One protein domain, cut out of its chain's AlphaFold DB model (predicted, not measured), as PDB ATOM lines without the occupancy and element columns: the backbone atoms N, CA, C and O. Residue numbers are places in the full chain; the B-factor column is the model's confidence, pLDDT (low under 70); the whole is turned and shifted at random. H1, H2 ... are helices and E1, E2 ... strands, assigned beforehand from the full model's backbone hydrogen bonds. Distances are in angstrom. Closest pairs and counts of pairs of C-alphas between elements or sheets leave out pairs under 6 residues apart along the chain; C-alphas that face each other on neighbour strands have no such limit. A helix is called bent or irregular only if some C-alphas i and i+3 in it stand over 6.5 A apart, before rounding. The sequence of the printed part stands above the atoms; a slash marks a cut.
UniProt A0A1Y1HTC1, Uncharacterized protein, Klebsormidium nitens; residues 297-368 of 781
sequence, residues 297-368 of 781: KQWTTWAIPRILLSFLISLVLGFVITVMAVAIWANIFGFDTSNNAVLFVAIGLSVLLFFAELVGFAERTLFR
ATOM      1  N   LYS A 297     169.678 196.701 112.049       87.06
ATOM      2  CA  LYS A 297     168.983 197.944 111.722       87.06
ATOM      3  C   LYS A 297     170.000 199.082 111.692       87.06
ATOM      4  O   LYS A 297     170.717 199.308 112.664       87.06
ATOM      5  N   GLN A 298     170.040 199.815 110.588       85.88
ATOM      6  CA  GLN A 298     170.759 201.074 110.440       85.88
ATOM      7  C   GLN A 298     169.753 202.163 110.069       85.88
ATOM      8  O   GLN A 298     169.087 202.100 109.032       85.88
ATOM      9  N   TRP A 299     169.612 203.193 110.900       81.75
ATOM     10  CA  TRP A 299     168.821 204.359 110.508       81.75
ATOM     11  C   TRP A 299     169.487 205.053 109.319       81.75
ATOM     12  O   TRP A 299     170.697 205.272 109.321       81.75
ATOM     13  N   THR A 300     168.714 205.372 108.275       80.50
ATOM     14  CA  THR A 300     169.292 206.060 107.112       80.50
ATOM     15  C   THR A 300     169.831 207.426 107.542       80.50
ATOM     16  O   THR A 300     169.228 208.090 108.382       80.50
ATOM     17  N   THR A 301     170.945 207.884 106.966       78.12
ATOM     18  CA  THR A 301     171.562 209.177 107.336       78.12
ATOM     19  C   THR A 301     170.603 210.360 107.185       78.12
ATOM     20  O   THR A 301     170.687 211.323 107.937       78.12
ATOM     21  N   TRP A 302     169.636 210.251 106.269       78.31
ATOM     22  CA  TRP A 302     168.558 211.220 106.063       78.31
ATOM     23  C   TRP A 302     167.337 211.026 106.980       78.31
ATOM     24  O   TRP A 302     166.496 211.921 107.043       78.31
ATOM     25  N   ALA A 303     167.218 209.913 107.714       74.50
ATOM     26  CA  ALA A 303     166.157 209.725 108.705       74.50
ATOM     27  C   ALA A 303     166.285 210.732 109.848       74.50
ATOM     28  O   ALA A 303     165.291 211.349 110.202       74.50
ATOM     29  N   ILE A 304     167.496 210.941 110.374       74.50
ATOM     30  CA  ILE A 304     167.747 211.876 111.479       74.50
ATOM     31  C   ILE A 304     167.309 213.308 111.110       74.50
ATOM     32  O   ILE A 304     166.403 213.810 111.771       74.50
ATOM     33  N   PRO A 305     167.816 213.963 110.041       75.81
ATOM     34  CA  PRO A 305     167.360 215.302 109.669       75.81
ATOM     35  C   PRO A 305     165.890 215.338 109.229       75.81
ATOM     36  O   PRO A 305     165.231 216.346 109.450       75.81
ATOM     37  N   ARG A 306     165.322 214.256 108.669       77.06
ATOM     38  CA  ARG A 306     163.883 214.204 108.347       77.06
ATOM     39  C   ARG A 306     163.004 214.128 109.597       77.06
ATOM     40  O   ARG A 306     161.960 214.771 109.630       77.06
ATOM     41  N   ILE A 307     163.409 213.353 110.602       73.31
ATOM     42  CA  ILE A 307     162.728 213.266 111.898       73.31
ATOM     43  C   ILE A 307     162.884 214.598 112.629       73.31
ATOM     44  O   ILE A 307     161.878 215.131 113.070       73.31
ATOM     45  N   LEU A 308     164.085 215.187 112.668       74.62
ATOM     46  CA  LEU A 308     164.325 216.511 113.253       74.62
ATOM     47  C   LEU A 308     163.527 217.622 112.553       74.62
ATOM     48  O   LEU A 308     162.984 218.477 113.237       74.62
ATOM     49  N   LEU A 309     163.393 217.600 111.222       78.94
ATOM     50  CA  LEU A 309     162.568 218.564 110.484       78.94
ATOM     51  C   LEU A 309     161.073 218.364 110.759       78.94
ATOM     52  O   LEU A 309     160.370 219.325 111.060       78.94
ATOM     53  N   SER A 310     160.584 217.121 110.701       72.31
ATOM     54  CA  SER A 310     159.195 216.802 111.059       72.31
ATOM     55  C   SER A 310     158.892 217.190 112.506       72.31
ATOM     56  O   SER A 310     157.809 217.686 112.792       72.31
ATOM     57  N   PHE A 311     159.857 216.991 113.403       69.56
ATOM     58  CA  PHE A 311     159.771 217.348 114.808       69.56
ATOM     59  C   PHE A 311     159.806 218.865 115.026       69.56
ATOM     60  O   PHE A 311     159.002 219.368 115.798       69.56
ATOM     61  N   LEU A 312     160.664 219.607 114.319       74.56
ATOM     62  CA  LEU A 312     160.703 221.072 114.359       74.56
ATOM     63  C   LEU A 312     159.365 221.671 113.902       74.56
ATOM     64  O   LEU A 312     158.849 222.581 114.544       74.56
ATOM     65  N   ILE A 313     158.768 221.116 112.843       75.12
ATOM     66  CA  ILE A 313     157.428 221.496 112.378       75.12
ATOM     67  C   ILE A 313     156.377 221.199 113.462       75.12
ATOM     68  O   ILE A 313     155.555 222.063 113.763       75.12
ATOM     69  N   SER A 314     156.423 220.023 114.101       72.12
ATOM     70  CA  SER A 314     155.529 219.682 115.221       72.12
ATOM     71  C   SER A 314     155.741 220.553 116.467       72.12
ATOM     72  O   SER A 314     154.765 220.870 117.138       72.12
ATOM     73  N   LEU A 315     156.977 220.967 116.765       72.06
ATOM     74  CA  LEU A 315     157.329 221.874 117.863       72.06
ATOM     75  C   LEU A 315     156.721 223.255 117.625       72.06
ATOM     76  O   LEU A 315     156.010 223.761 118.487       72.06
ATOM     77  N   VAL A 316     156.960 223.841 116.447       76.00
ATOM     78  CA  VAL A 316     156.423 225.162 116.082       76.00
ATOM     79  C   VAL A 316     154.892 225.139 116.086       76.00
ATOM     80  O   VAL A 316     154.272 226.011 116.692       76.00
ATOM     81  N   LEU A 317     154.276 224.117 115.485       75.50
ATOM     82  CA  LEU A 317     152.819 223.980 115.455       75.50
ATOM     83  C   LEU A 317     152.227 223.772 116.860       75.50
ATOM     84  O   LEU A 317     151.244 224.421 117.209       75.50
ATOM     85  N   GLY A 318     152.838 222.915 117.681       75.12
ATOM     86  CA  GLY A 318     152.415 222.669 119.060       75.12
ATOM     87  C   GLY A 318     152.543 223.909 119.947       75.12
ATOM     88  O   GLY A 318     151.618 224.224 120.687       75.12
ATOM     89  N   PHE A 319     153.638 224.662 119.820       75.69
ATOM     90  CA  PHE A 319     153.831 225.933 120.521       75.69
ATOM     91  C   PHE A 319     152.749 226.956 120.151       75.69
ATOM     92  O   PHE A 319     152.137 227.538 121.044       75.69
ATOM     93  N   VAL A 320     152.453 227.127 118.855       77.25
ATOM     94  CA  VAL A 320     151.379 228.021 118.385       77.25
ATOM     95  C   VAL A 320     150.018 227.598 118.945       77.25
ATOM     96  O   VAL A 320     149.282 228.446 119.448       77.25
ATOM     97  N   ILE A 321     149.695 226.300 118.928       77.81
ATOM     98  CA  ILE A 321     148.439 225.776 119.493       77.81
ATOM     99  C   ILE A 321     148.353 226.055 121.001       77.81
ATOM    100  O   ILE A 321     147.324 226.545 121.459       77.81
ATOM    101  N   THR A 322     149.420 225.812 121.769       75.38
ATOM    102  CA  THR A 322     149.449 226.089 123.214       75.38
ATOM    103  C   THR A 322     149.300 227.580 123.516       75.38
ATOM    104  O   THR A 322     148.514 227.944 124.387       75.38
ATOM    105  N   VAL A 323     149.994 228.459 122.783       77.62
ATOM    106  CA  VAL A 323     149.870 229.917 122.964       77.62
ATOM    107  C   VAL A 323     148.448 230.388 122.653       77.62
ATOM    108  O   VAL A 323     147.882 231.141 123.445       77.62
ATOM    109  N   MET A 324     147.822 229.900 121.573       79.62
ATOM    110  CA  MET A 324     146.416 230.216 121.292       79.62
ATOM    111  C   MET A 324     145.469 229.664 122.364       79.62
ATOM    112  O   MET A 324     144.567 230.377 122.792       79.62
ATOM    113  N   ALA A 325     145.677 228.434 122.843       77.50
ATOM    114  CA  ALA A 325     144.842 227.834 123.883       77.50
ATOM    115  C   ALA A 325     144.905 228.616 125.205       77.50
ATOM    116  O   ALA A 325     143.864 228.878 125.807       77.50
ATOM    117  N   VAL A 326     146.098 229.050 125.633       77.00
ATOM    118  CA  VAL A 326     146.258 229.871 126.845       77.00
ATOM    119  C   VAL A 326     145.693 231.282 126.642       77.00
ATOM    120  O   VAL A 326     145.056 231.800 127.554       77.00
ATOM    121  N   ALA A 327     145.839 231.888 125.458       77.81
ATOM    122  CA  ALA A 327     145.229 233.186 125.154       77.81
ATOM    123  C   ALA A 327     143.688 233.129 125.164       77.81
ATOM    124  O   ALA A 327     143.038 234.004 125.735       77.81
ATOM    125  N   ILE A 328     143.098 232.071 124.591       81.38
ATOM    126  CA  ILE A 328     141.652 231.809 124.637       81.38
ATOM    127  C   ILE A 328     141.194 231.596 126.086       81.38
ATOM    128  O   ILE A 328     140.203 232.190 126.504       81.38
ATOM    129  N   TRP A 329     141.924 230.799 126.871       82.38
ATOM    130  CA  TRP A 329     141.602 230.534 128.275       82.38
ATOM    131  C   TRP A 329     141.676 231.799 129.143       82.38
ATOM    132  O   TRP A 329     140.734 232.090 129.877       82.38
ATOM    133  N   ALA A 330     142.741 232.597 129.012       78.31
ATOM    134  CA  ALA A 330     142.894 233.858 129.738       78.31
ATOM    135  C   ALA A 330     141.745 234.838 129.440       78.31
ATOM    136  O   ALA A 330     141.208 235.449 130.362       78.31
ATOM    137  N   ASN A 331     141.323 234.920 128.173       81.25
ATOM    138  CA  ASN A 331     140.194 235.741 127.735       81.25
ATOM    139  C   ASN A 331     138.852 235.238 128.311       81.25
ATOM    140  O   ASN A 331     138.094 236.020 128.876       81.25
ATOM    141  N   ILE A 332     138.582 233.925 128.253       86.75
ATOM    142  CA  ILE A 332     137.353 233.311 128.801       86.75
ATOM    143  C   ILE A 332     137.209 233.553 130.310       86.75
ATOM    144  O   ILE A 332     136.105 233.809 130.784       86.75
ATOM    145  N   PHE A 333     138.307 233.469 131.064       85.25
ATOM    146  CA  PHE A 333     138.298 233.628 132.521       85.25
ATOM    147  C   PHE A 333     138.585 235.060 133.000       85.25
ATOM    148  O   PHE A 333     138.710 235.282 134.203       85.25
ATOM    149  N   GLY A 334     138.669 236.040 132.090       84.19
ATOM    150  CA  GLY A 334     138.857 237.451 132.440       84.19
ATOM    151  C   GLY A 334     140.180 237.753 133.154       84.19
ATOM    152  O   GLY A 334     140.245 238.693 133.944       84.19
ATOM    153  N   PHE A 335     141.229 236.961 132.908       76.69
ATOM    154  CA  PHE A 335     142.551 237.225 133.473       76.69
ATOM    155  C   PHE A 335     143.150 238.474 132.827       76.69
ATOM    156  O   PHE A 335     143.533 238.449 131.656       76.69
ATOM    157  N   ASP A 336     143.268 239.548 133.610       72.50
ATOM    158  CA  ASP A 336     143.960 240.758 133.175       72.50
ATOM    159  C   ASP A 336     145.405 240.428 132.761       72.50
ATOM    160  O   ASP A 336     146.180 239.812 133.505       72.50
ATOM    161  N   THR A 337     145.758 240.819 131.537       61.56
ATOM    162  CA  THR A 337     146.985 240.390 130.847       61.56
ATOM    163  C   THR A 337     148.248 241.029 131.422       61.56
ATOM    164  O   THR A 337     149.359 240.614 131.090       61.56
ATOM    165  N   SER A 338     148.092 241.971 132.357       65.06
ATOM    166  CA  SER A 338     149.154 242.484 133.225       65.06
ATOM    167  C   SER A 338     149.916 241.369 133.966       65.06
ATOM    168  O   SER A 338     151.140 241.454 134.107       65.06
ATOM    169  N   ASN A 339     149.243 240.268 134.341       61.78
ATOM    170  CA  ASN A 339     149.808 239.118 135.067       61.78
ATOM    171  C   ASN A 339     150.652 238.155 134.194       61.78
ATOM    172  O   ASN A 339     150.561 236.925 134.277       61.78
ATOM    173  N   ASN A 340     151.557 238.732 133.400       70.81
ATOM    174  CA  ASN A 340     152.510 238.061 132.510       70.81
ATOM    175  C   ASN A 340     153.265 236.881 133.156       70.81
ATOM    176  O   ASN A 340     153.597 235.916 132.471       70.81
ATOM    177  N   ALA A 341     153.524 236.923 134.467       74.44
ATOM    178  CA  ALA A 341     154.223 235.858 135.187       74.44
ATOM    179  C   ALA A 341     153.529 234.485 135.065       74.44
ATOM    180  O   ALA A 341     154.206 233.483 134.845       74.44
ATOM    181  N   VAL A 342     152.194 234.430 135.145       67.44
ATOM    182  CA  VAL A 342     151.442 233.163 135.036       67.44
ATOM    183  C   VAL A 342     151.522 232.614 133.610       67.44
ATOM    184  O   VAL A 342     151.754 231.421 133.421       67.44
ATOM    185  N   LEU A 343     151.425 233.492 132.606       70.31
ATOM    186  CA  LEU A 343     151.588 233.148 131.191       70.31
ATOM    187  C   LEU A 343     152.999 232.606 130.900       70.31
ATOM    188  O   LEU A 343     153.133 231.546 130.288       70.31
ATOM    189  N   PHE A 344     154.050 233.274 131.384       78.62
ATOM    190  CA  PHE A 344     155.431 232.810 131.215       78.62
ATOM    191  C   PHE A 344     155.705 231.482 131.933       78.62
ATOM    192  O   PHE A 344     156.388 230.628 131.367       78.62
ATOM    193  N   VAL A 345     155.149 231.259 133.129       76.69
ATOM    194  CA  VAL A 345     155.258 229.969 133.835       76.69
ATOM    195  C   VAL A 345     154.506 228.864 133.088       76.69
ATOM    196  O   VAL A 345     155.059 227.779 132.911       76.69
ATOM    197  N   ALA A 346     153.297 229.126 132.583       68.81
ATOM    198  CA  ALA A 346     152.527 228.155 131.804       68.81
ATOM    199  C   ALA A 346     153.231 227.776 130.488       68.81
ATOM    200  O   ALA A 346     153.333 226.590 130.160       68.81
ATOM    201  N   ILE A 347     153.780 228.758 129.762       73.44
ATOM    202  CA  ILE A 347     154.582 228.530 128.551       73.44
ATOM    203  C   ILE A 347     155.861 227.757 128.899       73.44
ATOM    204  O   ILE A 347     156.154 226.749 128.260       73.44
ATOM    205  N   GLY A 348     156.598 228.175 129.932       78.50
ATOM    206  CA  GLY A 348     157.837 227.526 130.365       78.50
ATOM    207  C   GLY A 348     157.634 226.069 130.790       78.50
ATOM    208  O   GLY A 348     158.391 225.196 130.366       78.50
ATOM    209  N   LEU A 349     156.576 225.780 131.554       73.06
ATOM    210  CA  LEU A 349     156.214 224.418 131.949       73.06
ATOM    211  C   LEU A 349     155.792 223.574 130.737       73.06
ATOM    212  O   LEU A 349     156.238 222.437 130.606       73.06
ATOM    213  N   SER A 350     154.997 224.138 129.822       67.44
ATOM    214  CA  SER A 350     154.588 223.462 128.580       67.44
ATOM    215  C   SER A 350     155.791 223.107 127.704       67.44
ATOM    216  O   SER A 350     155.884 221.989 127.200       67.44
ATOM    217  N   VAL A 351     156.748 224.030 127.570       73.12
ATOM    218  CA  VAL A 351     158.008 223.821 126.845       73.12
ATOM    219  C   VAL A 351     158.868 222.758 127.535       73.12
ATOM    220  O   VAL A 351     159.377 221.872 126.854       73.12
ATOM    221  N   LEU A 352     158.991 222.769 128.866       74.38
ATOM    222  CA  LEU A 352     159.738 221.751 129.620       74.38
ATOM    223  C   LEU A 352     159.118 220.349 129.509       74.38
ATOM    224  O   LEU A 352     159.844 219.385 129.270       74.38
ATOM    225  N   LEU A 353     157.793 220.227 129.631       69.31
ATOM    226  CA  LEU A 353     157.076 218.957 129.456       69.31
ATOM    227  C   LEU A 353     157.204 218.439 128.018       69.31
ATOM    228  O   LEU A 353     157.469 217.257 127.807       69.31
ATOM    229  N   PHE A 354     157.113 219.328 127.026       67.44
ATOM    230  CA  PHE A 354     157.355 218.992 125.626       67.44
ATOM    231  C   PHE A 354     158.811 218.562 125.369       67.44
ATOM    232  O   PHE A 354     159.038 217.601 124.637       67.44
ATOM    233  N   PHE A 355     159.805 219.197 126.001       71.12
ATOM    234  CA  PHE A 355     161.203 218.749 125.938       71.12
ATOM    235  C   PHE A 355     161.417 217.392 126.629       71.12
ATOM    236  O   PHE A 355     162.197 216.579 126.131       71.12
ATOM    237  N   ALA A 356     160.713 217.104 127.727       72.00
ATOM    238  CA  ALA A 356     160.762 215.800 128.386       72.00
ATOM    239  C   ALA A 356     160.168 214.688 127.501       72.00
ATOM    240  O   ALA A 356     160.815 213.658 127.294       72.00
ATOM    241  N   GLU A 357     158.993 214.911 126.899       68.75
ATOM    242  CA  GLU A 357     158.409 213.969 125.933       68.75
ATOM    243  C   GLU A 357     159.217 213.881 124.630       68.75
ATOM    244  O   GLU A 357     159.326 212.785 124.083       68.75
ATOM    245  N   LEU A 358     159.873 214.955 124.164       67.25
ATOM    246  CA  LEU A 358     160.864 214.888 123.079       67.25
ATOM    247  C   LEU A 358     161.999 213.933 123.443       67.25
ATOM    248  O   LEU A 358     162.317 213.054 122.648       67.25
ATOM    249  N   VAL A 359     162.629 214.095 124.610       69.31
ATOM    250  CA  VAL A 359     163.756 213.241 125.018       69.31
ATOM    251  C   VAL A 359     163.291 211.791 125.148       69.31
ATOM    252  O   VAL A 359     163.933 210.895 124.596       69.31
ATOM    253  N   GLY A 360     162.124 211.554 125.755       66.25
ATOM    254  CA  GLY A 360     161.510 210.229 125.817       66.25
ATOM    255  C   GLY A 360     161.147 209.661 124.439       66.25
ATOM    256  O   GLY A 360     161.308 208.468 124.194       66.25
ATOM    257  N   PHE A 361     160.656 210.474 123.501       65.31
ATOM    258  CA  PHE A 361     160.358 210.067 122.122       65.31
ATOM    259  C   PHE A 361     161.637 209.764 121.334       65.31
ATOM    260  O   PHE A 361     161.702 208.752 120.638       65.31
ATOM    261  N   ALA A 362     162.675 210.588 121.472       65.25
ATOM    262  CA  ALA A 362     163.972 210.405 120.837       65.25
ATOM    263  C   ALA A 362     164.682 209.148 121.360       65.25
ATOM    264  O   ALA A 362     165.181 208.361 120.559       65.25
ATOM    265  N   GLU A 363     164.665 208.884 122.670       63.81
ATOM    266  CA  GLU A 363     165.191 207.628 123.218       63.81
ATOM    267  C   GLU A 363     164.385 206.407 122.733       63.81
ATOM    268  O   GLU A 363     164.972 205.373 122.399       63.81
ATOM    269  N   ARG A 364     163.053 206.535 122.615       62.41
ATOM    270  CA  ARG A 364     162.175 205.487 122.059       62.41
ATOM    271  C   ARG A 364     162.379 205.245 120.553       62.41
ATOM    272  O   ARG A 364     162.179 204.114 120.118       62.41
ATOM    273  N   THR A 365     162.758 206.253 119.755       55.88
ATOM    274  CA  THR A 365     162.707 206.173 118.274       55.88
ATOM    275  C   THR A 365     164.029 206.370 117.527       55.88
ATOM    276  O   THR A 365     164.232 205.701 116.517       55.88
ATOM    277  N   LEU A 366     164.935 207.247 117.973       56.97
ATOM    278  CA  LEU A 366     166.105 207.674 117.186       56.97
ATOM    279  C   LEU A 366     167.374 206.833 117.415       56.97
ATOM    280  O   LEU A 366     168.249 206.819 116.552       56.97
ATOM    281  N   PHE A 367     167.495 206.128 118.548       58.84
ATOM    282  CA  PHE A 367     168.797 205.636 119.035       58.84
ATOM    283  C   PHE A 367     168.904 204.122 119.263       58.84
ATOM    284  O   PHE A 367     169.465 203.669 120.262       58.84
ATOM    285  N   ARG A 368     168.425 203.325 118.299       62.78
ATOM    286  CA  ARG A 368     168.831 201.912 118.137       62.78
ATOM    287  C   ARG A 368     169.113 201.594 116.667       62.78
ATOM    288  O   ARG A 368     168.245 201.098 115.950       62.78
TER     289      ARG A 368
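Overview. This is residues 297 to 368 of the 781 residues of an uncharacterized protein of Klebsormidium nitens (UniProt A0A1Y1HTC1). A long helical hairpin: the two helices H1 and H2 run side by side in opposite ways, meet in a stretch of each near residues 319 to 326 and 343 to 351, and make a slender rod. The chain turns back between them through the loop of residues 333 to 339 at one end of the rod, while the short strand E1 and the last residues, 366 to 368, lie at the other end. The printed part has 72 residues, with one named strand and two named helices in the order E1, H1, H2; E1 pairs with no named strand, and the class is mostly helix. The whole is only just loose, close to extended, with a radius of gyration of the C-alphas of 16.4 A, and the C-alphas span 54 by 17 by 15 A along their three main axes.

Along the chain. The longest helix, H1, holds residues 303 to 332, 30 residues from Ala 303 to Ile 332, and measures 42.3 A from first to last C-alpha. It begins with C-alpha 303 at (166.157, 209.725, 108.705) and ends with C-alpha 332 at (137.353, 233.311, 128.801). H2 holds residues 340 to 365, 26 residues from Asn 340 to Thr 365, and measures 36.4 A; its C-alpha 365 is at (162.707, 206.173, 118.274). E1 holds residues 297 to 299, 6.5 A from first to last C-alpha, and C-alpha 297 is at (168.983, 197.944, 111.722). Neither helix is bent or irregular.

Arrangement. H1 and H2 form a helical hairpin, two helices that follow each other in the chain and run opposite ways. Their lines stand at a shallow tilt of 28 degrees, and their centres are 10.8 A apart. They touch with 5 pairs of C-alphas within 8 A, and the closest C-alphas are those of Val 323 and Ile 347, 7.4 A apart. H1 touches H2 with residues 319 to 326 alone, and H2 touches H1 with residues 343 to 351 alone. E1 and H1 meet only through their link. E1 and H2 are apart. In both H1 and H2 every O i to N i+4 pair is within hydrogen-bond range.

Size, cuts and confidence. The two C-alphas farthest apart are those of Lys 297 and Asp 336, 54.0 A, while the first and last printed C-alphas, of Lys 297 and Arg 368, are 7.5 A apart. The printed part has no cut. The link from E1 to H1, with 3 residues between them, is tight, and the link from H1 to H2, with 7, is short. The mean pLDDT of the printed part is 73.4, and 21 residues are under 70, among them residues 337 to 339 and residues 357 to 368. The mean pLDDT is 77 for H1 and 70 for H2.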